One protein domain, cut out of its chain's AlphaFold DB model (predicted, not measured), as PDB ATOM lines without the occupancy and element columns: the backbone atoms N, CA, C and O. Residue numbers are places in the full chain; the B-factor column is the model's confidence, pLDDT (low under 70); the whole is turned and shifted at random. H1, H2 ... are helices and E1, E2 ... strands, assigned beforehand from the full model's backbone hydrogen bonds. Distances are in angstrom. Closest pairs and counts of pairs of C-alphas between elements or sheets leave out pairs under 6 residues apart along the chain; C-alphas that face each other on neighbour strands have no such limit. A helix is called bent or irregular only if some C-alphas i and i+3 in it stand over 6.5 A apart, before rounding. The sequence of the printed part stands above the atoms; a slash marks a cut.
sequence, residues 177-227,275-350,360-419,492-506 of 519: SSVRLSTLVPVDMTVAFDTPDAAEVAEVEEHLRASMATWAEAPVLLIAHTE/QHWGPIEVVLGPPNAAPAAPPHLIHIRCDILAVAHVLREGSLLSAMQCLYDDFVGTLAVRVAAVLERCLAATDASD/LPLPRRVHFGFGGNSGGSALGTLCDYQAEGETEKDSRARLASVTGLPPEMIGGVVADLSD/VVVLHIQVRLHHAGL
ATOM      1  N   SER A 177     159.908 159.246 131.928       72.00
ATOM      2  CA  SER A 177     159.245 158.028 132.388       72.00
ATOM      3  C   SER A 177     158.785 158.255 133.826       72.00
ATOM      4  O   SER A 177     159.610 158.590 134.680       72.00
ATOM      5  N   SER A 178     157.487 158.145 134.078       75.44
ATOM      6  CA  SER A 178     156.981 158.155 135.440       75.44
ATOM      7  C   SER A 178     157.355 156.832 136.103       75.44
ATOM      8  O   SER A 178     157.452 155.780 135.468       75.44
ATOM      9  N   VAL A 179     157.642 156.899 137.391       82.19
ATOM     10  CA  VAL A 179     157.872 155.762 138.269       82.19
ATOM     11  C   VAL A 179     156.722 155.755 139.252       82.19
ATOM     12  O   VAL A 179     156.333 156.792 139.790       82.19
ATOM     13  N   ARG A 180     156.153 154.575 139.472       84.31
ATOM     14  CA  ARG A 180     155.224 154.368 140.571       84.31
ATOM     15  C   ARG A 180     156.032 153.998 141.807       84.31
ATOM     16  O   ARG A 180     156.786 153.028 141.780       84.31
ATOM     17  N   LEU A 181     155.849 154.766 142.866       86.31
ATOM     18  CA  LEU A 181     156.324 154.441 144.199       86.31
ATOM     19  C   LEU A 181     155.172 153.870 145.006       86.31
ATOM     20  O   LEU A 181     154.025 154.290 144.846       86.31
ATOM     21  N   SER A 182     155.491 152.934 145.886       86.19
ATOM     22  CA  SER A 182     154.559 152.445 146.888       86.19
ATOM     23  C   SER A 182     155.268 152.228 148.219       86.19
ATOM     24  O   SER A 182     156.440 151.851 148.264       86.19
ATOM     25  N   THR A 183     154.546 152.477 149.307       85.50
ATOM     26  CA  THR A 183     154.975 152.159 150.670       85.50
ATOM     27  C   THR A 183     153.786 151.661 151.474       85.50
ATOM     28  O   THR A 183     152.677 152.168 151.325       85.50
ATOM     29  N   LEU A 184     154.018 150.670 152.329       84.81
ATOM     30  CA  LEU A 184     153.033 150.194 153.293       84.81
ATOM     31  C   LEU A 184     153.339 150.844 154.642       84.81
ATOM     32  O   LEU A 184     154.463 150.734 155.131       84.81
ATOM     33  N   VAL A 185     152.365 151.543 155.214       83.69
ATOM     34  CA  VAL A 185     152.499 152.238 156.495       83.69
ATOM     35  C   VAL A 185     151.546 151.594 157.500       83.69
ATOM     36  O   VAL A 185     150.332 151.704 157.310       83.69
ATOM     37  N   PRO A 186     152.057 150.935 158.554       83.50
ATOM     38  CA  PRO A 186     151.212 150.484 159.648       83.50
ATOM     39  C   PRO A 186     150.726 151.703 160.436       83.50
ATOM     40  O   PRO A 186     151.516 152.558 160.838       83.50
ATOM     41  N   VAL A 187     149.418 151.784 160.646       82.12
ATOM     42  CA  VAL A 187     148.756 152.814 161.444       82.12
ATOM     43  C   VAL A 187     148.185 152.156 162.686       82.12
ATOM     44  O   VAL A 187     147.458 151.170 162.587       82.12
ATOM     45  N   ASP A 188     148.516 152.727 163.837       84.06
ATOM     46  CA  ASP A 188     147.962 152.379 165.140       84.06
ATOM     47  C   ASP A 188     147.725 153.696 165.885       84.06
ATOM     48  O   ASP A 188     148.676 154.354 166.310       84.06
ATOM     49  N   MET A 189     146.478 154.172 165.902       81.50
ATOM     50  CA  MET A 189     146.137 155.489 166.445       81.50
ATOM     51  C   MET A 189     144.799 155.490 167.174       81.50
ATOM     52  O   MET A 189     143.850 154.825 166.766       81.50
ATOM     53  N   THR A 190     144.699 156.315 168.212       80.50
ATOM     54  CA  THR A 190     143.450 156.559 168.939       80.50
ATOM     55  C   THR A 190     142.959 157.970 168.651       80.50
ATOM     56  O   THR A 190     143.703 158.932 168.830       80.50
ATOM     57  N   VAL A 191     141.702 158.100 168.234       78.56
ATOM     58  CA  VAL A 191     141.024 159.385 168.037       78.56
ATOM     59  C   VAL A 191     139.962 159.537 169.117       78.56
ATOM     60  O   VAL A 191     139.072 158.697 169.226       78.56
ATOM     61  N   ALA A 192     140.076 160.595 169.917       77.56
ATOM     62  CA  ALA A 192     139.072 160.974 170.900       77.56
ATOM     63  C   ALA A 192     138.129 162.033 170.314       77.56
ATOM     64  O   ALA A 192     138.605 162.955 169.654       77.56
ATOM     65  N   PHE A 193     136.827 161.910 170.565       74.38
ATOM     66  CA  PHE A 193     135.821 162.910 170.191       74.38
ATOM     67  C   PHE A 193     134.721 162.994 171.254       74.38
ATOM     68  O   PHE A 193     134.435 162.012 171.951       74.38
ATOM     69  N   ASP A 194     134.144 164.184 171.397       70.06
ATOM     70  CA  ASP A 194     133.228 164.505 172.490       70.06
ATOM     71  C   ASP A 194     131.789 164.123 172.133       70.06
ATOM     72  O   ASP A 194     131.123 163.471 172.941       70.06
ATOM     73  N   THR A 195     131.330 164.417 170.909       67.31
ATOM     74  CA  THR A 195     130.017 163.978 170.425       67.31
ATOM     75  C   THR A 195     130.034 163.654 168.930       67.31
ATOM     76  O   THR A 195     130.488 164.451 168.126       67.31
ATOM     77  N   PRO A 196     129.513 162.501 168.477       62.78
ATOM     78  CA  PRO A 196     129.394 162.246 167.048       62.78
ATOM     79  C   PRO A 196     128.268 163.124 166.477       62.78
ATOM     80  O   PRO A 196     127.117 162.704 166.400       62.78
ATOM     81  N   ASP A 197     128.585 164.359 166.102       69.56
ATOM     82  CA  ASP A 197     127.748 165.206 165.258       69.56
ATOM     83  C   ASP A 197     128.406 165.349 163.868       69.56
ATOM     84  O   ASP A 197     129.613 165.160 163.695       69.56
ATOM     85  N   ALA A 198     127.609 165.622 162.833       64.69
ATOM     86  CA  ALA A 198     128.120 165.694 161.461       64.69
ATOM     87  C   ALA A 198     129.107 166.859 161.227       64.69
ATOM     88  O   ALA A 198     129.927 166.791 160.312       64.69
ATOM     89  N   ALA A 199     129.030 167.927 162.024       70.44
ATOM     90  CA  ALA A 199     129.970 169.041 161.989       70.44
ATOM     91  C   ALA A 199     131.303 168.679 162.673       70.44
ATOM     92  O   ALA A 199     132.356 169.024 162.141       70.44
ATOM     93  N   GLU A 200     131.274 167.910 163.763       66.88
ATOM     94  CA  GLU A 200     132.456 167.369 164.436       66.88
ATOM     95  C   GLU A 200     133.208 166.388 163.535       66.88
ATOM     96  O   GLU A 200     134.431 166.378 163.555       66.88
ATOM     97  N   VAL A 201     132.535 165.613 162.675       63.28
ATOM     98  CA  VAL A 201     133.237 164.768 161.687       63.28
ATOM     99  C   VAL A 201     134.070 165.607 160.720       63.28
ATOM    100  O   VAL A 201     135.227 165.271 160.461       63.28
ATOM    101  N   ALA A 202     133.515 166.712 160.216       66.44
ATOM    102  CA  ALA A 202     134.248 167.627 159.345       66.44
ATOM    103  C   ALA A 202     135.402 168.317 160.094       66.44
ATOM    104  O   ALA A 202     136.490 168.465 159.538       66.44
ATOM    105  N   GLU A 203     135.195 168.682 161.364       70.12
ATOM    106  CA  GLU A 203     136.239 169.258 162.216       70.12
ATOM    107  C   GLU A 203     137.341 168.242 162.540       70.12
ATOM    108  O   GLU A 203     138.515 168.584 162.473       70.12
ATOM    109  N   VAL A 204     137.004 166.980 162.815       66.25
ATOM    110  CA  VAL A 204     137.969 165.889 163.013       66.25
ATOM    111  C   VAL A 204     138.746 165.633 161.728       66.25
ATOM    112  O   VAL A 204     139.957 165.438 161.783       66.25
ATOM    113  N   GLU A 205     138.098 165.675 160.564       64.31
ATOM    114  CA  GLU A 205     138.777 165.551 159.274       64.31
ATOM    115  C   GLU A 205     139.747 166.719 159.034       64.31
ATOM    116  O   GLU A 205     140.891 166.507 158.624       64.31
ATOM    117  N   GLU A 206     139.327 167.953 159.321       68.75
ATOM    118  CA  GLU A 206     140.180 169.140 159.243       68.75
ATOM    119  C   GLU A 206     141.323 169.081 160.261       68.75
ATOM    120  O   GLU A 206     142.469 169.361 159.915       68.75
ATOM    121  N   HIS A 207     141.050 168.638 161.486       68.56
ATOM    122  CA  HIS A 207     142.026 168.510 162.557       68.56
ATOM    123  C   HIS A 207     143.037 167.403 162.275       68.56
ATOM    124  O   HIS A 207     144.225 167.592 162.521       68.56
ATOM    125  N   LEU A 208     142.605 166.265 161.731       65.06
ATOM    126  CA  LEU A 208     143.496 165.214 161.253       65.06
ATOM    127  C   LEU A 208     144.349 165.743 160.112       65.06
ATOM    128  O   LEU A 208     145.562 165.596 160.158       65.06
ATOM    129  N   ARG A 209     143.754 166.440 159.140       65.81
ATOM    130  CA  ARG A 209     144.496 167.055 158.036       65.81
ATOM    131  C   ARG A 209     145.521 168.083 158.538       65.81
ATOM    132  O   ARG A 209     146.645 168.087 158.048       65.81
ATOM    133  N   ALA A 210     145.177 168.899 159.534       67.62
ATOM    134  CA  ALA A 210     146.065 169.888 160.144       67.62
ATOM    135  C   ALA A 210     147.162 169.242 161.008       67.62
ATOM    136  O   ALA A 210     148.335 169.586 160.882       67.62
ATOM    137  N   SER A 211     146.803 168.265 161.841       61.75
ATOM    138  CA  SER A 211     147.745 167.487 162.657       61.75
ATOM    139  C   SER A 211     148.724 166.734 161.770       61.75
ATOM    140  O   SER A 211     149.925 166.746 162.011       61.75
ATOM    141  N   MET A 212     148.238 166.153 160.678       59.06
ATOM    142  CA  MET A 212     149.081 165.522 159.676       59.06
ATOM    143  C   MET A 212     149.939 166.557 158.939       59.06
ATOM    144  O   MET A 212     151.133 166.341 158.795       59.06
ATOM    145  N   ALA A 213     149.429 167.737 158.583       59.91
ATOM    146  CA  ALA A 213     150.268 168.787 157.997       59.91
ATOM    147  C   ALA A 213     151.488 169.133 158.879       59.91
ATOM    148  O   ALA A 213     152.574 169.345 158.349       59.91
ATOM    149  N   THR A 214     151.362 169.079 160.213       58.25
ATOM    150  CA  THR A 214     152.520 169.223 161.119       58.25
ATOM    151  C   THR A 214     153.487 168.032 161.093       58.25
ATOM    152  O   THR A 214     154.673 168.193 161.367       58.25
ATOM    153  N   TRP A 215     153.036 166.832 160.715       53.31
ATOM    154  CA  TRP A 215     153.911 165.667 160.516       53.31
ATOM    155  C   TRP A 215     154.720 165.746 159.225       53.31
ATOM    156  O   TRP A 215     155.787 165.142 159.165       53.31
ATOM    157  N   ALA A 216     154.258 166.483 158.209       49.03
ATOM    158  CA  ALA A 216     155.067 166.752 157.019       49.03
ATOM    159  C   ALA A 216     156.361 167.517 157.367       49.03
ATOM    160  O   ALA A 216     157.351 167.426 156.645       49.03
ATOM    161  N   GLU A 217     156.372 168.230 158.500       44.53
ATOM    162  CA  GLU A 217     157.553 168.910 159.040       44.53
ATOM    163  C   GLU A 217     158.417 168.002 159.936       44.53
ATOM    164  O   GLU A 217     159.553 168.355 160.266       44.53
ATOM    165  N   ALA A 218     157.920 166.823 160.333       39.00
ATOM    166  CA  ALA A 218     158.666 165.883 161.160       39.00
ATOM    167  C   ALA A 218     159.706 165.114 160.316       39.00
ATOM    168  O   ALA A 218     159.404 164.667 159.207       39.00
ATOM    169  N   PRO A 219     160.937 164.909 160.822       35.16
ATOM    170  CA  PRO A 219     161.969 164.187 160.090       35.16
ATOM    171  C   PRO A 219     161.586 162.710 159.953       35.16
ATOM    172  O   PRO A 219     161.720 161.921 160.886       35.16
ATOM    173  N   VAL A 220     161.118 162.324 158.768       41.78
ATOM    174  CA  VAL A 220     160.895 160.921 158.420       41.78
ATOM    175  C   VAL A 220     162.237 160.298 158.033       41.78
ATOM    176  O   VAL A 220     162.827 160.647 157.010       41.78
ATOM    177  N   LEU A 221     162.719 159.348 158.839       33.34
ATOM    178  CA  LEU A 221     163.869 158.523 158.477       33.34
ATOM    179  C   LEU A 221     163.451 157.535 157.381       33.34
ATOM    180  O   LEU A 221     162.576 156.693 157.584       33.34
ATOM    181  N   LEU A 222     164.094 157.636 156.222       36.94
ATOM    182  CA  LEU A 222     163.832 156.782 155.072       36.94
ATOM    183  C   LEU A 222     165.039 155.921 154.751       36.94
ATOM    184  O   LEU A 222     166.128 156.424 154.483       36.94
ATOM    185  N   ILE A 223     164.809 154.612 154.711       30.12
ATOM    186  CA  ILE A 223     165.798 153.640 154.260       30.12
ATOM    187  C   ILE A 223     165.429 153.256 152.827       30.12
ATOM    188  O   ILE A 223     164.489 152.496 152.588       30.12
ATOM    189  N   ALA A 224     166.150 153.819 151.858       28.92
ATOM    190  CA  ALA A 224     166.041 153.429 150.460       28.92
ATOM    191  C   ALA A 224     166.932 152.206 150.203       28.92
ATOM    192  O   ALA A 224     168.158 152.297 150.266       28.92
ATOM    193  N   HIS A 225     166.328 151.061 149.888       27.56
ATOM    194  CA  HIS A 225     167.074 149.897 149.418       27.56
ATOM    195  C   HIS A 225     167.243 149.977 147.899       27.56
ATOM    196  O   HIS A 225     166.271 149.913 147.149       27.56
ATOM    197  N   THR A 226     168.489 150.111 147.447       27.25
ATOM    198  CA  THR A 226     168.860 149.938 146.039       27.25
ATOM    199  C   THR A 226     169.566 148.594 145.905       27.25
ATOM    200  O   THR A 226     170.617 148.376 146.504       27.25
ATOM    201  N   GLU A 227     168.970 147.649 145.179       29.22
ATOM    202  CA  GLU A 227     169.669 146.408 144.845       29.22
ATOM    203  C   GLU A 227     170.657 146.680 143.702       29.22
ATOM    204  O   GLU A 227     170.274 147.273 142.687       29.22
ATOM    205  N   GLN A 275     151.034 139.705 156.794       38.41
ATOM    206  CA  GLN A 275     149.583 139.749 156.829       38.41
ATOM    207  C   GLN A 275     149.143 140.386 158.146       38.41
ATOM    208  O   GLN A 275     149.096 139.679 159.147       38.41
ATOM    209  N   HIS A 276     148.772 141.665 158.159       36.06
ATOM    210  CA  HIS A 276     147.936 142.201 159.233       36.06
ATOM    211  C   HIS A 276     146.896 143.177 158.672       36.06
ATOM    212  O   HIS A 276     146.979 144.387 158.833       36.06
ATOM    213  N   TRP A 277     145.817 142.627 158.108       43.03
ATOM    214  CA  TRP A 277     144.528 143.314 158.174       43.03
ATOM    215  C   TRP A 277     144.083 143.280 159.639       43.03
ATOM    216  O   TRP A 277     143.394 142.359 160.074       43.03
ATOM    217  N   GLY A 278     144.585 144.217 160.441       45.12
ATOM    218  CA  GLY A 278     144.043 144.446 161.770       45.12
ATOM    219  C   GLY A 278     142.600 144.940 161.629       45.12
ATOM    220  O   GLY A 278     142.353 145.811 160.791       45.12
ATOM    221  N   PRO A 279     141.626 144.390 162.370       52.25
ATOM    222  CA  PRO A 279     140.334 145.048 162.507       52.25
ATOM    223  C   PRO A 279     140.535 146.426 163.159       52.25
ATOM    224  O   PRO A 279     141.364 146.568 164.059       52.25
ATOM    225  N   ILE A 280     139.764 147.432 162.731       54.34
ATOM    226  CA  ILE A 280     139.583 148.633 163.552       54.34
ATOM    227  C   ILE A 280     138.707 148.242 164.729       54.34
ATOM    228  O   ILE A 280     137.593 147.738 164.549       54.34
ATOM    229  N   GLU A 281     139.196 148.532 165.924       56.78
ATOM    230  CA  GLU A 281     138.420 148.400 167.143       56.78
ATOM    231  C   GLU A 281     137.843 149.769 167.489       56.78
ATOM    232  O   GLU A 281     138.530 150.666 167.973       56.78
ATOM    233  N   VAL A 282     136.551 149.963 167.227       56.47
ATOM    234  CA  VAL A 282     135.872 151.164 167.706       56.47
ATOM    235  C   VAL A 282     135.380 150.905 169.126       56.47
ATOM    236  O   VAL A 282     134.518 150.053 169.354       56.47
ATOM    237  N   VAL A 283     135.909 151.668 170.086       58.97
ATOM    238  CA  VAL A 283     135.483 151.626 171.487       58.97
ATOM    239  C   VAL A 283     134.621 152.854 171.768       58.97
ATOM    240  O   VAL A 283     135.068 153.876 172.289       58.97
ATOM    241  N   LEU A 284     133.342 152.760 171.406       58.78
ATOM    242  CA  LEU A 284     132.394 153.826 171.709       58.78
ATOM    243  C   LEU A 284     132.154 153.894 173.224       58.78
ATOM    244  O   LEU A 284     131.751 152.912 173.850       58.78
ATOM    245  N   GLY A 285     132.377 155.074 173.807       57.25
ATOM    246  CA  GLY A 285     131.874 155.400 175.139       57.25
ATOM    247  C   GLY A 285     130.335 155.352 175.188       57.25
ATOM    248  O   GLY A 285     129.675 155.428 174.150       57.25
ATOM    249  N   PRO A 286     129.724 155.194 176.370       57.53
ATOM    250  CA  PRO A 286     128.270 155.178 176.505       57.53
ATOM    251  C   PRO A 286     127.653 156.547 176.130       57.53
ATOM    252  O   PRO A 286     128.051 157.554 176.715       57.53
ATOM    253  N   PRO A 287     126.626 156.598 175.254       52.53
ATOM    254  CA  PRO A 287     126.089 157.837 174.662       52.53
ATOM    255  C   PRO A 287     125.344 158.775 175.634       52.53
ATOM    256  O   PRO A 287     124.855 159.819 175.227       52.53
ATOM    257  N   ASN A 288     125.229 158.417 176.918       55.00
ATOM    258  CA  ASN A 288     124.466 159.158 177.935       55.00
ATOM    259  C   ASN A 288     125.216 159.303 179.268       55.00
ATOM    260  O   ASN A 288     124.602 159.504 180.320       55.00
ATOM    261  N   ALA A 289     126.537 159.137 179.274       53.25
ATOM    262  CA  ALA A 289     127.277 159.357 180.505       53.25
ATOM    263  C   ALA A 289     127.262 160.856 180.865       53.25
ATOM    264  O   ALA A 289     127.259 161.728 180.000       53.25
ATOM    265  N   ALA A 290     127.167 161.143 182.168       64.75
ATOM    266  CA  ALA A 290     127.182 162.492 182.739       64.75
ATOM    267  C   ALA A 290     128.309 163.352 182.121       64.75
ATOM    268  O   ALA A 290     129.276 162.772 181.653       64.75
ATOM    269  N   PRO A 291     128.295 164.698 182.196       62.34
ATOM    270  CA  PRO A 291     129.344 165.582 181.639       62.34
ATOM    271  C   PRO A 291     130.797 165.327 182.117       62.34
ATOM    272  O   PRO A 291     131.701 166.075 181.767       62.34
ATOM    273  N   ALA A 292     131.031 164.289 182.924       68.88
ATOM    274  CA  ALA A 292     132.333 163.726 183.280       68.88
ATOM    275  C   ALA A 292     132.635 162.380 182.571       68.88
ATOM    276  O   ALA A 292     133.504 161.631 183.017       68.88
ATOM    277  N   ALA A 293     131.882 162.029 181.528       65.12
ATOM    278  CA  ALA A 293     132.079 160.826 180.736       65.12
ATOM    279  C   ALA A 293     133.439 160.863 180.035       65.12
ATOM    280  O   ALA A 293     133.842 161.927 179.564       65.12
ATOM    281  N   PRO A 294     134.145 159.727 179.932       67.50
ATOM    282  CA  PRO A 294     135.293 159.652 179.046       67.50
ATOM    283  C   PRO A 294     134.836 159.911 177.597       67.50
ATOM    284  O   PRO A 294     133.758 159.435 177.224       67.50
ATOM    285  N   PRO A 295     135.634 160.637 176.792       72.38
ATOM    286  CA  PRO A 295     135.328 160.869 175.385       72.38
ATOM    287  C   PRO A 295     135.190 159.539 174.639       72.38
ATOM    288  O   PRO A 295     135.762 158.519 175.042       72.38
ATOM    289  N   HIS A 296     134.442 159.542 173.539       74.12
ATOM    290  CA  HIS A 296     134.388 158.382 172.661       74.12
ATOM    291  C   HIS A 296     135.767 158.170 172.027       74.12
ATOM    292  O   HIS A 296     136.407 159.129 171.598       74.12
ATOM    293  N   LEU A 297     136.237 156.916 171.981       78.69
ATOM    294  CA  LEU A 297     137.557 156.572 171.455       78.69
ATOM    295  C   LEU A 297     137.419 155.652 170.236       78.69
ATOM    296  O   LEU A 297     136.930 154.528 170.325       78.69
ATOM    297  N   ILE A 298     137.906 156.097 169.084       77.88
ATOM    298  CA  ILE A 298     138.101 155.221 167.925       77.88
ATOM    299  C   ILE A 298     139.557 154.770 167.924       77.88
ATOM    300  O   ILE A 298     140.452 155.606 167.807       77.88
ATOM    301  N   HIS A 299     139.797 153.462 168.022       80.88
ATOM    302  CA  HIS A 299     141.129 152.891 167.869       80.88
ATOM    303  C   HIS A 299     141.302 152.329 166.454       80.88
ATOM    304  O   HIS A 299     140.748 151.295 166.077       80.88
ATOM    305  N   ILE A 300     142.064 153.049 165.638       81.00
ATOM    306  CA  ILE A 300     142.326 152.736 164.238       81.00
ATOM    307  C   ILE A 300     143.626 151.956 164.159       81.00
ATOM    308  O   ILE A 300     144.706 152.530 164.295       81.00
ATOM    309  N   ARG A 301     143.510 150.665 163.851       83.44
ATOM    310  CA  ARG A 301     144.651 149.804 163.561       83.44
ATOM    311  C   ARG A 301     144.528 149.220 162.163       83.44
ATOM    312  O   ARG A 301     143.660 148.388 161.919       83.44
ATOM    313  N   CYS A 302     145.360 149.667 161.227       81.88
ATOM    314  CA  CYS A 302     145.334 149.166 159.852       81.88
ATOM    315  C   CYS A 302     146.640 149.430 159.105       81.88
ATOM    316  O   CYS A 302     147.381 150.344 159.447       81.88
ATOM    317  N   ASP A 303     146.875 148.685 158.028       82.88
ATOM    318  CA  ASP A 303     147.934 149.007 157.077       82.88
ATOM    319  C   ASP A 303     147.389 149.911 155.957       82.88
ATOM    320  O   ASP A 303     146.324 149.662 155.365       82.88
ATOM    321  N   ILE A 304     148.128 150.974 155.645       84.94
ATOM    322  CA  ILE A 304     147.834 151.887 154.541       84.94
ATOM    323  C   ILE A 304     148.889 151.718 153.457       84.94
ATOM    324  O   ILE A 304     150.064 152.016 153.664       84.94
ATOM    325  N   LEU A 305     148.458 151.268 152.279       86.12
ATOM    326  CA  LEU A 305     149.278 151.347 151.080       86.12
ATOM    327  C   LEU A 305     149.183 152.766 150.519       86.12
ATOM    328  O   LEU A 305     148.134 153.167 150.015       86.12
ATOM    329  N   ALA A 306     150.288 153.497 150.595       87.94
ATOM    330  CA  ALA A 306     150.451 154.759 149.899       87.94
ATOM    331  C   ALA A 306     151.131 154.523 148.547       87.94
ATOM    332  O   ALA A 306     152.102 153.769 148.445       87.94
ATOM    333  N   VAL A 307     150.618 155.162 147.503       87.94
ATOM    334  CA  VAL A 307     151.065 155.081 146.118       87.94
ATOM    335  C   VAL A 307     151.248 156.486 145.568       87.94
ATOM    336  O   VAL A 307     150.329 157.297 145.582       87.94
ATOM    337  N   ALA A 308     152.417 156.742 144.994       88.31
ATOM    338  CA  ALA A 308     152.699 157.989 144.303       88.31
ATOM    339  C   ALA A 308     153.159 157.723 142.875       88.31
ATOM    340  O   ALA A 308     153.911 156.783 142.608       88.31
ATOM    341  N   HIS A 309     152.742 158.584 141.955       83.81
ATOM    342  CA  HIS A 309     153.356 158.669 140.635       83.81
ATOM    343  C   HIS A 309     154.349 159.814 140.644       83.81
ATOM    344  O   HIS A 309     153.981 160.942 140.950       83.81
ATOM    345  N   VAL A 310     155.607 159.521 140.331       85.50
ATOM    346  CA  VAL A 310     156.690 160.504 140.333       85.50
ATOM    347  C   VAL A 310     157.427 160.464 139.017       85.50
ATOM    348  O   VAL A 310     157.726 159.401 138.480       85.50
ATOM    349  N   LEU A 311     157.725 161.623 138.459       83.31
ATOM    350  CA  LEU A 311     158.562 161.688 137.271       83.31
ATOM    351  C   LEU A 311     160.009 161.425 137.672       83.31
ATOM    352  O   LEU A 311     160.451 161.896 138.715       83.31
ATOM    353  N   ARG A 312     160.763 160.698 136.837       82.25
ATOM    354  CA  ARG A 312     162.181 160.397 137.125       82.25
ATOM    355  C   ARG A 312     163.054 161.633 137.339       82.25
ATOM    356  O   ARG A 312     164.102 161.523 137.957       82.25
ATOM    357  N   GLU A 313     162.642 162.773 136.798       81.69
ATOM    358  CA  GLU A 313     163.344 164.051 136.938       81.69
ATOM    359  C   GLU A 313     162.986 164.790 138.242       81.69
ATOM    360  O   GLU A 313     163.602 165.804 138.549       81.69
ATOM    361  N   GLY A 314     161.986 164.315 138.993       81.00
ATOM    362  CA  GLY A 314     161.578 164.910 140.262       81.00
ATOM    363  C   GLY A 314     162.586 164.653 141.382       81.00
ATOM    364  O   GLY A 314     163.273 163.631 141.407       81.00
ATOM    365  N   SER A 315     162.656 165.582 142.336       85.06
ATOM    366  CA  SER A 315     163.461 165.417 143.544       85.06
ATOM    367  C   SER A 315     162.894 164.318 144.454       85.06
ATOM    368  O   SER A 315     161.684 164.074 144.493       85.06
ATOM    369  N   LEU A 316     163.765 163.664 145.232       83.25
ATOM    370  CA  LEU A 316     163.346 162.669 146.229       83.25
ATOM    371  C   LEU A 316     162.359 163.271 147.240       83.25
ATOM    372  O   LEU A 316     161.383 162.622 147.599       83.25
ATOM    373  N   LEU A 317     162.576 164.527 147.643       84.69
ATOM    374  CA  LEU A 317     161.675 165.256 148.534       84.69
ATOM    375  C   LEU A 317     160.266 165.375 147.934       84.69
ATOM    376  O   LEU A 317     159.287 165.065 148.603       84.69
ATOM    377  N   SER A 318     160.156 165.751 146.654       84.00
ATOM    378  CA  SER A 318     158.864 165.797 145.958       84.00
ATOM    379  C   SER A 318     158.207 164.419 145.916       84.00
ATOM    380  O   SER A 318     157.002 164.312 146.127       84.00
ATOM    381  N   ALA A 319     158.988 163.367 145.675       86.75
ATOM    382  CA  ALA A 319     158.478 162.007 145.642       86.75
ATOM    383  C   ALA A 319     157.944 161.535 147.004       86.75
ATOM    384  O   ALA A 319     156.884 160.911 147.072       86.75
ATOM    385  N   MET A 320     158.652 161.868 148.084       85.88
ATOM    386  CA  MET A 320     158.209 161.621 149.455       85.88
ATOM    387  C   MET A 320     156.939 162.392 149.782       85.88
ATOM    388  O   MET A 320     156.013 161.801 150.326       85.88
ATOM    389  N   GLN A 321     156.874 163.673 149.409       85.12
ATOM    390  CA  GLN A 321     155.683 164.486 149.620       85.12
ATOM    391  C   GLN A 321     154.473 163.865 148.920       85.12
ATOM    392  O   GLN A 321     153.425 163.722 149.530       85.12
ATOM    393  N   CYS A 322     154.628 163.385 147.682       86.81
ATOM    394  CA  CYS A 322     153.544 162.704 146.973       86.81
ATOM    395  C   CYS A 322     153.071 161.427 147.692       86.81
ATOM    396  O   CYS A 322     151.871 161.172 147.734       86.81
ATOM    397  N   LEU A 323     153.985 160.619 148.248       87.31
ATOM    398  CA  LEU A 323     153.617 159.437 149.046       87.31
ATOM    399  C   LEU A 323     152.917 159.832 150.347       87.31
ATOM    400  O   LEU A 323     151.971 159.174 150.768       87.31
ATOM    401  N   TYR A 324     153.396 160.900 150.974       86.06
ATOM    402  CA  TYR A 324     152.836 161.436 152.199       86.06
ATOM    403  C   TYR A 324     151.406 161.949 151.981       86.06
ATOM    404  O   TYR A 324     150.493 161.530 152.686       86.06
ATOM    405  N   ASP A 325     151.191 162.767 150.951       84.44
ATOM    406  CA  ASP A 325     149.874 163.287 150.578       84.44
ATOM    407  C   ASP A 325     148.887 162.145 150.289       84.44
ATOM    408  O   ASP A 325     147.728 162.189 150.703       84.44
ATOM    409  N   ASP A 326     149.357 161.085 149.625       88.38
ATOM    410  CA  ASP A 326     148.554 159.898 149.344       88.38
ATOM    411  C   ASP A 326     148.165 159.119 150.611       88.38
ATOM    412  O   ASP A 326     147.016 158.691 150.768       88.38
ATOM    413  N   PHE A 327     149.122 158.947 151.527       88.38
ATOM    414  CA  PHE A 327     148.904 158.330 152.832       88.38
ATOM    415  C   PHE A 327     147.860 159.110 153.639       88.38
ATOM    416  O   PHE A 327     146.888 158.520 154.115       88.38
ATOM    417  N   VAL A 328     148.025 160.434 153.734       85.06
ATOM    418  CA  VAL A 328     147.104 161.348 154.426       85.06
ATOM    419  C   VAL A 328     145.707 161.261 153.833       85.06
ATOM    420  O   VAL A 328     144.743 161.050 154.567       85.06
ATOM    421  N   GLY A 329     145.592 161.369 152.508       84.69
ATOM    422  CA  GLY A 329     144.309 161.271 151.818       84.69
ATOM    423  C   GLY A 329     143.618 159.932 152.079       84.69
ATOM    424  O   GLY A 329     142.421 159.896 152.359       84.69
ATOM    425  N   THR A 330     144.381 158.836 152.073       87.00
ATOM    426  CA  THR A 330     143.848 157.497 152.366       87.00
ATOM    427  C   THR A 330     143.356 157.361 153.792       87.00
ATOM    428  O   THR A 330     142.274 156.817 154.019       87.00
ATOM    429  N   LEU A 331     144.151 157.830 154.754       85.06
ATOM    430  CA  LEU A 331     143.790 157.769 156.160       85.06
ATOM    431  C   LEU A 331     142.533 158.600 156.421       85.06
ATOM    432  O   LEU A 331     141.603 158.090 157.036       85.06
ATOM    433  N   ALA A 332     142.468 159.824 155.890       83.38
ATOM    434  CA  ALA A 332     141.320 160.712 156.045       83.38
ATOM    435  C   ALA A 332     140.023 160.078 155.515       83.38
ATOM    436  O   ALA A 332     139.038 160.017 156.245       83.38
ATOM    437  N   VAL A 333     140.033 159.521 154.296       84.00
ATOM    438  CA  VAL A 333     138.846 158.854 153.720       84.00
ATOM    439  C   VAL A 333     138.423 157.644 154.556       84.00
ATOM    440  O   VAL A 333     137.234 157.429 154.792       84.00
ATOM    441  N   ARG A 334     139.385 156.851 155.039       85.06
ATOM    442  CA  ARG A 334     139.098 155.691 155.892       85.06
ATOM    443  C   ARG A 334     138.510 156.099 157.239       85.06
ATOM    444  O   ARG A 334     137.549 155.475 157.676       85.06
ATOM    445  N   VAL A 335     139.054 157.136 157.874       83.25
ATOM    446  CA  VAL A 335     138.535 157.673 159.139       83.25
ATOM    447  C   VAL A 335     137.120 158.213 158.945       83.25
ATOM    448  O   VAL A 335     136.232 157.853 159.714       83.25
ATOM    449  N   ALA A 336     136.886 159.006 157.896       82.81
ATOM    450  CA  ALA A 336     135.564 159.540 157.576       82.81
ATOM    451  C   ALA A 336     134.531 158.415 157.399       82.81
ATOM    452  O   ALA A 336     133.473 158.446 158.019       82.81
ATOM    453  N   ALA A 337     134.874 157.354 156.660       83.38
ATOM    454  CA  ALA A 337     133.999 156.196 156.484       83.38
ATOM    455  C   ALA A 337     133.688 155.453 157.800       83.38
ATOM    456  O   ALA A 337     132.596 154.904 157.960       83.38
ATOM    457  N   VAL A 338     134.629 155.411 158.751       82.44
ATOM    458  CA  VAL A 338     134.377 154.856 160.094       82.44
ATOM    459  C   VAL A 338     133.413 155.750 160.857       82.44
ATOM    460  O   VAL A 338     132.432 155.247 161.398       82.44
ATOM    461  N   LEU A 339     133.661 157.060 160.862       82.25
ATOM    462  CA  LEU A 339     132.829 158.039 161.557       82.25
ATOM    463  C   LEU A 339     131.386 158.029 161.040       82.25
ATOM    464  O   LEU A 339     130.457 157.945 161.839       82.25
ATOM    465  N   GLU A 340     131.188 158.005 159.721       83.56
ATOM    466  CA  GLU A 340     129.861 157.889 159.102       83.56
ATOM    467  C   GLU A 340     129.120 156.619 159.540       83.56
ATOM    468  O   GLU A 340     127.918 156.644 159.808       83.56
ATOM    469  N   ARG A 341     129.829 155.490 159.661       82.56
ATOM    470  CA  ARG A 341     129.232 154.233 160.135       82.56
ATOM    471  C   ARG A 341     128.920 154.258 161.624       82.56
ATOM    472  O   ARG A 341     127.907 153.692 162.028       82.56
ATOM    473  N   CYS A 342     129.766 154.894 162.430       78.25
ATOM    474  CA  CYS A 342     129.496 155.107 163.847       78.25
ATOM    475  C   CYS A 342     128.230 155.953 164.036       78.25
ATOM    476  O   CYS A 342     127.369 155.558 164.816       78.25
ATOM    477  N   LEU A 343     128.082 157.035 163.265       80.75
ATOM    478  CA  LEU A 343     126.886 157.886 163.250       80.75
ATOM    479  C   LEU A 343     125.624 157.109 162.851       80.75
ATOM    480  O   LEU A 343     124.604 157.150 163.537       80.75
ATOM    481  N   ALA A 344     125.703 156.325 161.774       83.25
ATOM    482  CA  ALA A 344     124.574 155.510 161.333       83.25
ATOM    483  C   ALA A 344     124.169 154.448 162.376       83.25
ATOM    484  O   ALA A 344     122.991 154.114 162.505       83.25
ATOM    485  N   ALA A 345     125.135 153.911 163.129       79.12
ATOM    486  CA  ALA A 345     124.871 152.950 164.197       79.12
ATOM    487  C   ALA A 345     124.222 153.604 165.427       79.12
ATOM    488  O   ALA A 345     123.350 152.987 166.042       79.12
ATOM    489  N   THR A 346     124.605 154.840 165.775       74.81
ATOM    490  CA  THR A 346     123.981 155.575 166.885       74.81
ATOM    491  C   THR A 346     122.524 155.911 166.592       74.81
ATOM    492  O   THR A 346     121.682 155.699 167.466       74.81
ATOM    493  N   ASP A 347     122.213 156.315 165.358       78.88
ATOM    494  CA  ASP A 347     120.845 156.643 164.930       78.88
ATOM    495  C   ASP A 347     119.910 155.425 164.940       78.88
ATOM    496  O   ASP A 347     118.708 155.556 165.162       78.88
ATOM    497  N   ALA A 348     120.453 154.226 164.712       78.75
ATOM    498  CA  ALA A 348     119.683 152.986 164.718       78.75
ATOM    499  C   ALA A 348     119.418 152.437 166.133       78.75
ATOM    500  O   ALA A 348     118.563 151.565 166.309       78.75
ATOM    501  N   SER A 349     120.158 152.899 167.147       70.50
ATOM    502  CA  SER A 349     119.993 152.428 168.521       70.50
ATOM    503  C   SER A 349     118.922 153.259 169.240       70.50
ATOM    504  O   SER A 349     119.203 154.305 169.813       70.50
ATOM    505  N   ASP A 350     117.676 152.779 169.236       67.81
ATOM    506  CA  ASP A 350     116.529 153.371 169.955       67.81
ATOM    507  C   ASP A 350     116.670 153.268 171.500       67.81
ATOM    508  O   ASP A 350     115.822 152.718 172.204       67.81
ATOM    509  N   LEU A 360     134.539 147.507 163.135       78.69
ATOM    510  CA  LEU A 360     134.091 148.034 161.851       78.69
ATOM    511  C   LEU A 360     135.122 147.709 160.761       78.69
ATOM    512  O   LEU A 360     136.280 148.115 160.873       78.69
ATOM    513  N   PRO A 361     134.728 147.012 159.682       79.69
ATOM    514  CA  PRO A 361     135.637 146.714 158.585       79.69
ATOM    515  C   PRO A 361     135.889 147.984 157.773       79.69
ATOM    516  O   PRO A 361     134.949 148.604 157.269       79.69
ATOM    517  N   LEU A 362     137.153 148.378 157.627       79.06
ATOM    518  CA  LEU A 362     137.516 149.517 156.788       79.06
ATOM    519  C   LEU A 362     137.315 149.223 155.305       79.06
ATOM    520  O   LEU A 362     137.600 148.106 154.865       79.06
ATOM    521  N   PRO A 363     136.941 150.235 154.503       85.38
ATOM    522  CA  PRO A 363     137.067 150.108 153.068       85.38
ATOM    523  C   PRO A 363     138.537 149.894 152.685       85.38
ATOM    524  O   PRO A 363     139.443 150.652 153.064       85.38
ATOM    525  N   ARG A 364     138.771 148.847 151.898       85.81
ATOM    526  CA  ARG A 364     140.071 148.557 151.305       85.81
ATOM    527  C   ARG A 364     140.324 149.551 150.182       85.81
ATOM    528  O   ARG A 364     139.458 149.782 149.350       85.81
ATOM    529  N   ARG A 365     141.534 150.106 150.123       88.06
ATOM    530  CA  ARG A 365     141.928 150.931 148.979       88.06
ATOM    531  C   ARG A 365     142.484 150.015 147.900       88.06
ATOM    532  O   ARG A 365     143.393 149.245 148.181       88.06
ATOM    533  N   VAL A 366     141.919 150.079 146.704       89.81
ATOM    534  CA  VAL A 366     142.310 149.259 145.554       89.81
ATOM    535  C   VAL A 366     142.821 150.146 144.434       89.81
ATOM    536  O   VAL A 366     142.276 151.217 144.179       89.81
ATOM    537  N   HIS A 367     143.877 149.700 143.761       89.25
ATOM    538  CA  HIS A 367     144.565 150.469 142.730       89.25
ATOM    539  C   HIS A 367     144.364 149.831 141.359       89.25
ATOM    540  O   HIS A 367     144.723 148.678 141.153       89.25
ATOM    541  N   PHE A 368     143.866 150.598 140.398       89.62
ATOM    542  CA  PHE A 368     143.630 150.163 139.028       89.62
ATOM    543  C   PHE A 368     144.596 150.865 138.086       89.62
ATOM    544  O   PHE A 368     144.646 152.094 138.030       89.62
ATOM    545  N   GLY A 369     145.359 150.094 137.317       85.56
ATOM    546  CA  GLY A 369     146.142 150.663 136.224       85.56
ATOM    547  C   GLY A 369     145.209 151.116 135.104       85.56
ATOM    548  O   GLY A 369     144.205 150.466 134.844       85.56
ATOM    549  N   PHE A 370     145.529 152.188 134.392       78.44
ATOM    550  CA  PHE A 370     144.826 152.543 133.154       78.44
ATOM    551  C   PHE A 370     145.837 152.804 132.039       78.44
ATOM    552  O   PHE A 370     146.977 153.183 132.303       78.44
ATOM    553  N   GLY A 371     145.449 152.596 130.777       66.62
ATOM    554  CA  GLY A 371     146.284 153.017 129.643       66.62
ATOM    555  C   GLY A 371     146.714 151.973 128.609       66.62
ATOM    556  O   GLY A 371     147.542 152.294 127.752       66.62
ATOM    557  N   GLY A 372     146.105 150.786 128.583       59.03
ATOM    558  CA  GLY A 372     146.051 149.963 127.369       59.03
ATOM    559  C   GLY A 372     146.320 148.473 127.562       59.03
ATOM    560  O   GLY A 372     147.177 148.067 128.337       59.03
ATOM    561  N   ASN A 373     145.623 147.673 126.753       52.00
ATOM    562  CA  ASN A 373     145.621 146.204 126.741       52.00
ATOM    563  C   ASN A 373     146.942 145.547 126.293       52.00
ATOM    564  O   ASN A 373     146.994 144.333 126.123       52.00
ATOM    565  N   SER A 374     148.007 146.316 126.056       47.41
ATOM    566  CA  SER A 374     149.253 145.822 125.467       47.41
ATOM    567  C   SER A 374     150.425 145.946 126.442       47.41
ATOM    568  O   SER A 374     151.303 146.780 126.252       47.41
ATOM    569  N   GLY A 375     150.405 145.134 127.498       49.69
ATOM    570  CA  GLY A 375     151.590 144.478 128.075       49.69
ATOM    571  C   GLY A 375     152.803 145.305 128.523       49.69
ATOM    572  O   GLY A 375     153.844 144.710 128.774       49.69
ATOM    573  N   GLY A 376     152.739 146.631 128.639       50.66
ATOM    574  CA  GLY A 376     153.916 147.392 129.049       50.66
ATOM    575  C   GLY A 376     153.616 148.847 129.357       50.66
ATOM    576  O   GLY A 376     153.514 149.664 128.449       50.66
ATOM    577  N   SER A 377     153.554 149.151 130.652       54.09
ATOM    578  CA  SER A 377     153.353 150.470 131.258       54.09
ATOM    579  C   SER A 377     151.904 150.961 131.257       54.09
ATOM    580  O   SER A 377     151.401 151.511 130.277       54.09
ATOM    581  N   ALA A 378     151.251 150.813 132.413       58.81
ATOM    582  CA  ALA A 378     150.096 151.639 132.741       58.81
ATOM    583  C   ALA A 378     150.498 153.120 132.598       58.81
ATOM    584  O   ALA A 378     151.587 153.516 133.012       58.81
ATOM    585  N   LEU A 379     149.630 153.917 131.978       67.75
ATOM    586  CA  LEU A 379     149.794 155.367 131.843       67.75
ATOM    587  C   LEU A 379     149.613 156.074 133.195       67.75
ATOM    588  O   LEU A 379     150.135 157.164 133.402       67.75
ATOM    589  N   GLY A 380     148.916 155.426 134.125       77.50
ATOM    590  CA  GLY A 380     148.830 155.830 135.518       77.50
ATOM    591  C   GLY A 380     148.028 154.828 136.341       77.50
ATOM    592  O   GLY A 380     147.642 153.763 135.849       77.50
ATOM    593  N   THR A 381     147.779 155.194 137.594       85.25
ATOM    594  CA  THR A 381     146.931 154.447 138.525       85.25
ATOM    595  C   THR A 381     145.750 155.322 138.942       85.25
ATOM    596  O   THR A 381     145.915 156.522 139.139       85.25
ATOM    597  N   LEU A 382     144.572 154.723 139.069       89.94
ATOM    598  CA  LEU A 382     143.411 155.269 139.774       89.94
ATOM    599  C   LEU A 382     143.193 154.440 141.038       89.94
ATOM    600  O   LEU A 382     143.578 153.270 141.069       89.94
ATOM    601  N   CYS A 383     142.582 155.006 142.069       92.19
ATOM    602  CA  CYS A 383     142.234 154.269 143.277       92.19
ATOM    603  C   CYS A 383     140.744 154.338 143.581       92.19
ATOM    604  O   CYS A 383     140.110 155.358 143.345       92.19
ATOM    605  N   ASP A 384     140.203 153.270 144.152       91.94
ATOM    606  CA  ASP A 384     138.854 153.242 144.713       91.94
ATOM    607  C   ASP A 384     138.883 152.673 146.135       91.94
ATOM    608  O   ASP A 384     139.860 152.040 146.545       91.94
ATOM    609  N   TYR A 385     137.806 152.905 146.877       88.94
ATOM    610  CA  TYR A 385     137.594 152.391 148.222       88.94
ATOM    611  C   TYR A 385     136.522 151.303 148.166       88.94
ATOM    612  O   TYR A 385     135.333 151.577 148.037       88.94
ATOM    613  N   GLN A 386     136.967 150.055 148.226       88.00
ATOM    614  CA  GLN A 386     136.135 148.864 148.160       88.00
ATOM    615  C   GLN A 386     135.619 148.521 149.559       88.00
ATOM    616  O   GLN A 386     136.400 148.222 150.466       88.00
ATOM    617  N   ALA A 387     134.304 148.576 149.745       87.69
ATOM    618  CA  ALA A 387     133.669 148.139 150.978       87.69
ATOM    619  C   ALA A 387     133.690 146.604 151.105       87.69
ATOM    620  O   ALA A 387     133.940 145.870 150.146       87.69
ATOM    621  N   GLU A 388     133.422 146.107 152.311       84.50
ATOM    622  CA  GLU A 388     133.321 144.670 152.552       84.50
ATOM    623  C   GLU A 388     132.226 144.037 151.676       84.50
ATOM    624  O   GLU A 388     131.108 144.543 151.589       84.50
ATOM    625  N   GLY A 389     132.561 142.927 151.015       87.94
ATOM    626  CA  GLY A 389     131.650 142.194 150.131       87.94
ATOM    627  C   GLY A 389     131.542 142.745 148.707       87.94
ATOM    628  O   GLY A 389     130.994 142.061 147.842       87.94
ATOM    629  N   GLU A 390     132.089 143.929 148.429       90.12
ATOM    630  CA  GLU A 390     132.166 144.441 147.063       90.12
ATOM    631  C   GLU A 390     133.205 143.671 146.250       90.12
ATOM    632  O   GLU A 390     134.180 143.141 146.784       90.12
ATOM    633  N   THR A 391     133.022 143.619 144.935       91.75
ATOM    634  CA  THR A 391     133.952 142.971 144.006       91.75
ATOM    635  C   THR A 391     134.812 143.995 143.268       91.75
ATOM    636  O   THR A 391     134.441 145.159 143.129       91.75
ATOM    637  N   GLU A 392     135.931 143.548 142.686       89.69
ATOM    638  CA  GLU A 392     136.750 144.385 141.794       89.69
ATOM    639  C   GLU A 392     135.912 145.008 140.663       89.69
ATOM    640  O   GLU A 392     136.152 146.136 140.229       89.69
ATOM    641  N   LYS A 393     134.908 144.269 140.180       91.19
ATOM    642  CA  LYS A 393     134.004 144.728 139.127       91.19
ATOM    643  C   LYS A 393     133.172 145.927 139.583       91.19
ATOM    644  O   LYS A 393     132.948 146.824 138.771       91.19
ATOM    645  N   ASP A 394     132.745 145.951 140.843       91.94
ATOM    646  CA  ASP A 394     131.960 147.050 141.412       91.94
ATOM    647  C   ASP A 394     132.819 148.309 141.528       91.94
ATOM    648  O   ASP A 394     132.430 149.371 141.038       91.94
ATOM    649  N   SER A 395     134.046 148.161 142.036       90.88
ATOM    650  CA  SER A 395     135.029 149.246 142.066       90.88
ATOM    651  C   SER A 395     135.368 149.775 140.676       90.88
ATOM    652  O   SER A 395     135.379 150.984 140.443       90.88
ATOM    653  N   ARG A 396     135.572 148.888 139.698       90.75
ATOM    654  CA  ARG A 396     135.829 149.290 138.311       90.75
ATOM    655  C   ARG A 396     134.640 150.032 137.701       90.75
ATOM    656  O   ARG A 396     134.837 151.004 136.974       90.75
ATOM    657  N   ALA A 397     133.415 149.595 137.992       90.44
ATOM    658  CA  ALA A 397     132.201 150.265 137.533       90.44
ATOM    659  C   ALA A 397     132.050 151.658 138.161       90.44
ATOM    660  O   ALA A 397     131.733 152.611 137.446       90.44
ATOM    661  N   ARG A 398     132.342 151.805 139.461       91.88
ATOM    662  CA  ARG A 398     132.391 153.117 140.119       91.88
ATOM    663  C   ARG A 398     133.466 154.013 139.534       91.88
ATOM    664  O   ARG A 398     133.166 155.153 139.202       91.88
ATOM    665  N   LEU A 399     134.679 153.513 139.319       91.38
ATOM    666  CA  LEU A 399     135.742 154.299 138.693       91.38
ATOM    667  C   LEU A 399     135.378 154.736 137.277       91.38
ATOM    668  O   LEU A 399     135.632 155.883 136.919       91.38
ATOM    669  N   ALA A 400     134.744 153.874 136.485       89.94
ATOM    670  CA  ALA A 400     134.231 154.246 135.169       89.94
ATOM    671  C   ALA A 400     133.156 155.341 135.272       89.94
ATOM    672  O   ALA A 400     133.172 156.305 134.507       89.94
ATOM    673  N   SER A 401     132.260 155.231 136.256       88.38
ATOM    674  CA  SER A 401     131.243 156.242 136.561       88.38
ATOM    675  C   SER A 401     131.849 157.571 137.010       88.38
ATOM    676  O   SER A 401     131.353 158.619 136.617       88.38
ATOM    677  N   VAL A 402     132.902 157.555 137.828       89.88
ATOM    678  CA  VAL A 402     133.536 158.771 138.354       89.88
ATOM    679  C   VAL A 402     134.419 159.420 137.302       89.88
ATOM    680  O   VAL A 402     134.376 160.628 137.152       89.88
ATOM    681  N   THR A 403     135.206 158.653 136.550       88.56
ATOM    682  CA  THR A 403     136.208 159.196 135.612       88.56
ATOM    683  C   THR A 403     135.704 159.360 134.182       88.56
ATOM    684  O   THR A 403     136.431 159.879 133.335       88.56
ATOM    685  N   GLY A 404     134.508 158.846 133.884       85.44
ATOM    686  CA  GLY A 404     133.953 158.757 132.534       85.44
ATOM    687  C   GLY A 404     134.732 157.833 131.591       85.44
ATOM    688  O   GLY A 404     134.411 157.765 130.400       85.44
ATOM    689  N   LEU A 405     135.767 157.142 132.082       84.44
ATOM    690  CA  LEU A 405     136.547 156.207 131.286       84.44
ATOM    691  C   LEU A 405     135.732 154.934 131.025       84.44
ATOM    692  O   LEU A 405     135.059 154.436 131.929       84.44
ATOM    693  N   PRO A 406     135.815 154.355 129.816       83.19
ATOM    694  CA  PRO A 406     135.249 153.040 129.566       83.19
ATOM    695  C   PRO A 406     135.855 151.995 130.520       83.19
ATOM    696  O   PRO A 406     137.076 152.012 130.718       83.19
ATOM    697  N   PRO A 407     135.064 151.067 131.091       84.50
ATOM    698  CA  PRO A 407     135.573 150.043 132.004       84.50
ATOM    699  C   PRO A 407     136.725 149.216 131.425       84.50
ATOM    700  O   PRO A 407     137.589 148.775 132.168       84.50
ATOM    701  N   GLU A 408     136.777 149.020 130.109       82.25
ATOM    702  CA  GLU A 408     137.858 148.321 129.407       82.25
ATOM    703  C   GLU A 408     139.183 149.099 129.350       82.25
ATOM    704  O   GLU A 408     140.228 148.514 129.070       82.25
ATOM    705  N   MET A 409     139.159 150.413 129.593       81.62
ATOM    706  CA  MET A 409     140.369 151.228 129.727       81.62
ATOM    707  C   MET A 409     140.939 151.203 131.146       81.62
ATOM    708  O   MET A 409     142.109 151.554 131.334       81.62
ATOM    709  N   ILE A 410     140.119 150.791 132.113       86.06
ATOM    710  CA  ILE A 410     140.504 150.562 133.498       86.06
ATOM    711  C   ILE A 410     140.959 149.104 133.581       86.06
ATOM    712  O   ILE A 410     140.177 148.168 133.416       86.06
ATOM    713  N   GLY A 411     142.264 148.920 133.746       84.44
ATOM    714  CA  GLY A 411     142.911 147.618 133.821       84.44
ATOM    715  C   GLY A 411     142.493 146.817 135.052       84.44
ATOM    716  O   GLY A 411     141.593 147.194 135.799       84.44
ATOM    717  N   GLY A 412     143.155 145.680 135.254       82.56
ATOM    718  CA  GLY A 412     142.999 144.917 136.489       82.56
ATOM    719  C   GLY A 412     143.522 145.683 137.702       82.56
ATOM    720  O   GLY A 412     144.303 146.636 137.561       82.56
ATOM    721  N   VAL A 413     143.118 145.228 138.887       76.62
ATOM    722  CA  VAL A 413     143.778 145.611 140.137       76.62
ATOM    723  C   VAL A 413     145.271 145.360 139.975       76.62
ATOM    724  O   VAL A 413     145.711 144.267 139.610       76.62
ATOM    725  N   VAL A 414     146.061 146.404 140.191       70.12
ATOM    726  CA  VAL A 414     147.506 146.255 140.252       70.12
ATOM    727  C   VAL A 414     147.789 145.518 141.542       70.12
ATOM    728  O   VAL A 414     147.454 146.062 142.592       70.12
ATOM    729  N   ALA A 415     148.350 144.308 141.414       56.16
ATOM    730  CA  ALA A 415     148.591 143.372 142.504       56.16
ATOM    731  C   ALA A 415     148.964 144.123 143.780       56.16
ATOM    732  O   ALA A 415     150.024 144.747 143.884       56.16
ATOM    733  N   ASP A 416     148.018 144.122 144.707       53.56
ATOM    734  CA  ASP A 416     148.217 144.687 146.019       53.56
ATOM    735  C   ASP A 416     149.168 143.732 146.742       53.56
ATOM    736  O   ASP A 416     148.977 142.513 146.693       53.56
ATOM    737  N   LEU A 417     150.191 144.253 147.422       50.97
ATOM    738  CA  LEU A 417     151.149 143.430 148.183       50.97
ATOM    739  C   LEU A 417     150.459 142.549 149.255       50.97
ATOM    740  O   LEU A 417     151.096 141.687 149.853       50.97
ATOM    741  N   SER A 418     149.163 142.765 149.494       44.69
ATOM    742  CA  SER A 418     148.336 142.200 150.553       44.69
ATOM    743  C   SER A 418     147.415 141.035 150.140       44.69
ATOM    744  O   SER A 418     146.874 140.373 151.026       44.69
ATOM    745  N   ASP A 419     147.253 140.705 148.848       40.91
ATOM    746  CA  ASP A 419     146.272 139.698 148.369       40.91
ATOM    747  C   ASP A 419     146.649 138.217 148.617       40.91
ATOM    748  O   ASP A 419     146.099 137.292 148.016       40.91
ATOM    749  N   VAL A 492     149.604 160.146 168.629       29.77
ATOM    750  CA  VAL A 492     150.992 159.655 168.671       29.77
ATOM    751  C   VAL A 492     151.150 158.615 167.566       29.77
ATOM    752  O   VAL A 492     150.557 157.547 167.657       29.77
ATOM    753  N   VAL A 493     151.936 158.918 166.529       36.16
ATOM    754  CA  VAL A 493     152.254 157.972 165.444       36.16
ATOM    755  C   VAL A 493     153.762 157.805 165.326       36.16
ATOM    756  O   VAL A 493     154.500 158.782 165.233       36.16
ATOM    757  N   VAL A 494     154.213 156.550 165.304       30.81
ATOM    758  CA  VAL A 494     155.601 156.177 165.012       30.81
ATOM    759  C   VAL A 494     155.649 155.652 163.578       30.81
ATOM    760  O   VAL A 494     155.165 154.560 163.297       30.81
ATOM    761  N   LEU A 495     156.206 156.442 162.656       34.72
ATOM    762  CA  LEU A 495     156.320 156.079 161.241       34.72
ATOM    763  C   LEU A 495     157.673 155.426 160.942       34.72
ATOM    764  O   LEU A 495     158.724 156.020 161.167       34.72
ATOM    765  N   HIS A 496     157.635 154.231 160.352       35.44
ATOM    766  CA  HIS A 496     158.794 153.588 159.737       35.44
ATOM    767  C   HIS A 496     158.506 153.391 158.242       35.44
ATOM    768  O   HIS A 496     157.778 152.473 157.868       35.44
ATOM    769  N   ILE A 497     159.039 154.259 157.374       35.34
ATOM    770  CA  ILE A 497     158.756 154.205 155.931       35.34
ATOM    771  C   ILE A 497     159.829 153.375 155.208       35.34
ATOM    772  O   ILE A 497     161.013 153.715 155.223       35.34
ATOM    773  N   GLN A 498     159.410 152.299 154.535       39.78
ATOM    774  CA  GLN A 498     160.246 151.535 153.600       39.78
ATOM    775  C   GLN A 498     159.813 151.832 152.159       39.78
ATOM    776  O   GLN A 498     158.731 151.431 151.737       39.78
ATOM    777  N   VAL A 499     160.665 152.501 151.376       33.44
ATOM    778  CA  VAL A 499     160.364 152.828 149.970       33.44
ATOM    779  C   VAL A 499     160.894 151.737 149.049       33.44
ATOM    780  O   VAL A 499     162.072 151.380 149.118       33.44
ATOM    781  N   ARG A 500     160.043 151.240 148.141       41.16
ATOM    782  CA  ARG A 500     160.452 150.336 147.055       41.16
ATOM    783  C   ARG A 500     160.277 150.972 145.687       41.16
ATOM    784  O   ARG A 500     159.265 151.602 145.393       41.16
ATOM    785  N   LEU A 501     161.275 150.753 144.835       38.53
ATOM    786  CA  LEU A 501     161.286 151.176 143.440       38.53
ATOM    787  C   LEU A 501     160.951 149.971 142.555       38.53
ATOM    788  O   LEU A 501     161.754 149.049 142.431       38.53
ATOM    789  N   HIS A 502     159.777 149.973 141.922       41.22
ATOM    790  CA  HIS A 502     159.428 148.954 140.931       41.22
ATOM    791  C   HIS A 502     159.982 149.357 139.560       41.22
ATOM    792  O   HIS A 502     159.523 150.322 138.945       41.22
ATOM    793  N   HIS A 503     160.983 148.618 139.075       39.66
ATOM    794  CA  HIS A 503     161.616 148.869 137.782       39.66
ATOM    795  C   HIS A 503     161.078 147.893 136.725       39.66
ATOM    796  O   HIS A 503     161.363 146.700 136.765       39.66
ATOM    797  N   ALA A 504     160.354 148.400 135.723       37.38
ATOM    798  CA  ALA A 504     160.261 147.706 134.440       37.38
ATOM    799  C   ALA A 504     161.615 147.892 133.734       37.38
ATOM    800  O   ALA A 504     162.113 149.019 133.641       37.38
ATOM    801  N   GLY A 505     162.262 146.790 133.352       44.84
ATOM    802  CA  GLY A 505     163.664 146.759 132.934       44.84
ATOM    803  C   GLY A 505     164.052 147.834 131.911       44.84
ATOM    804  O   GLY A 505     163.352 148.024 130.922       44.84
ATOM    805  N   LEU A 506     165.173 148.515 132.203       34.47
ATOM    806  CA  LEU A 506     166.170 149.155 131.323       34.47
ATOM    807  C   LEU A 506     166.800 150.359 132.056       34.47
ATOM    808  O   LEU A 506     166.163 151.402 132.219       34.47
TER     809      LEU A 506
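Overview. This is residues 177 to 227, 275 to 350, 360 to 419 and 492 to 506 of the 519 residues of an uncharacterized protein of Vitrella brassicaformis (strain CCMP3155) (UniProt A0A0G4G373). Two long, bent strands, E1 and E4, run side by side in a strongly twisted sheet that curls round one long helix, H2, with H1 packed on H2. A smaller twisted sheet, E6 E5 E7, is partly face to face with this sheet and has H3 over one face. The printed part has 202 residues with three named helices and eight named strands, in the order E1 H1 E2 E3 E4 H2 E5 E6 H3 E7 E8, of mixed class. The large sheet, E2 E8 E1 E4 E3, is mixed; the small one is antiparallel. The whole is compact, with a radius of gyration of the C-alphas of 19.0 A, yet elongated, spanning 66 by 40 by 30 A.

Arrangement. E1, residues 178 to 193, and E4, residues 296 to 311, are antiparallel neighbours at 166 degrees, with N 185 and O 304 2.8 A apart. E1 bends by 66 degrees at residue 188 and E4 by 59 degrees at residue 302. E3, residues 280 to 283, is an edge strand and forms a hairpin with E4, with N 283 and O 297 3.0 A apart. E8, residues 497 to 501, is staggered: 497 to 499 pair with edge strand E2, residues 222 to 224, and 500 to 501 with E1; neither pair has N and O within hydrogen-bond range. H2, residues 316 to 348, is on this sheet in two layers, a helix on one face; its closest C-alphas to E4 are Phe 327 and Ala 306, 4.9 A. H1, residues 198 to 215, only grazes the sheet and touches H2 residues 328 to 339, closest at C-alphas Glu 205 and Ala 332, 6.3 A, at a shallow tilt of 23 degrees, opposite ways. The two sheets form a sandwich, face to face, their best planes 35 degrees apart. E5, residues 364 to 370, and E6, residues 380 to 386, form a hairpin, with N 366 and O 384 2.8 A apart; E7, residues 410 to 413, pairs with E5 through N 411 and O 369, 2.7 A. H3, residues 392 to 403, is on this sheet, again two layers, its closest C-alphas to E6 being Ser 395 and Asp 384, 6.1 A. E6, H3 and E7 make a split strand-helix-strand unit, two strands that run the same way in one sheet with a helix between them along the chain and E5 between them in the sheet, and its crossover is right-handed. H2 and H3 are apart. Every O i to N i+4 pair is within range in H2 and H3, and 13 of 14 in H1.

Along the chain. E1 starts at C-alpha 178 (156.981, 158.155, 135.440) and is 41.0 A long; E4 is 43.0 A. H2 is 48.4 A, ending at C-alpha 348 (119.683, 152.986, 164.718); H1 is 25.8 A. E8 ends at C-alpha 501 (161.286, 151.176, 143.440).

Size, cuts and confidence. The C-alphas farthest apart, Ala 290 and Leu 506, are 65.9 A apart. Cuts leave gaps of 24.3 A from C-alpha 227 to 275, 20.1 A from 350 to 360 and 28.9 A from 419 to 492. The link E3 to E4 is long. Mean pLDDT of the printed part is 70.5, and 81 residues are under 70, among them 204 to 227, 275 to 294 and 492 to 506.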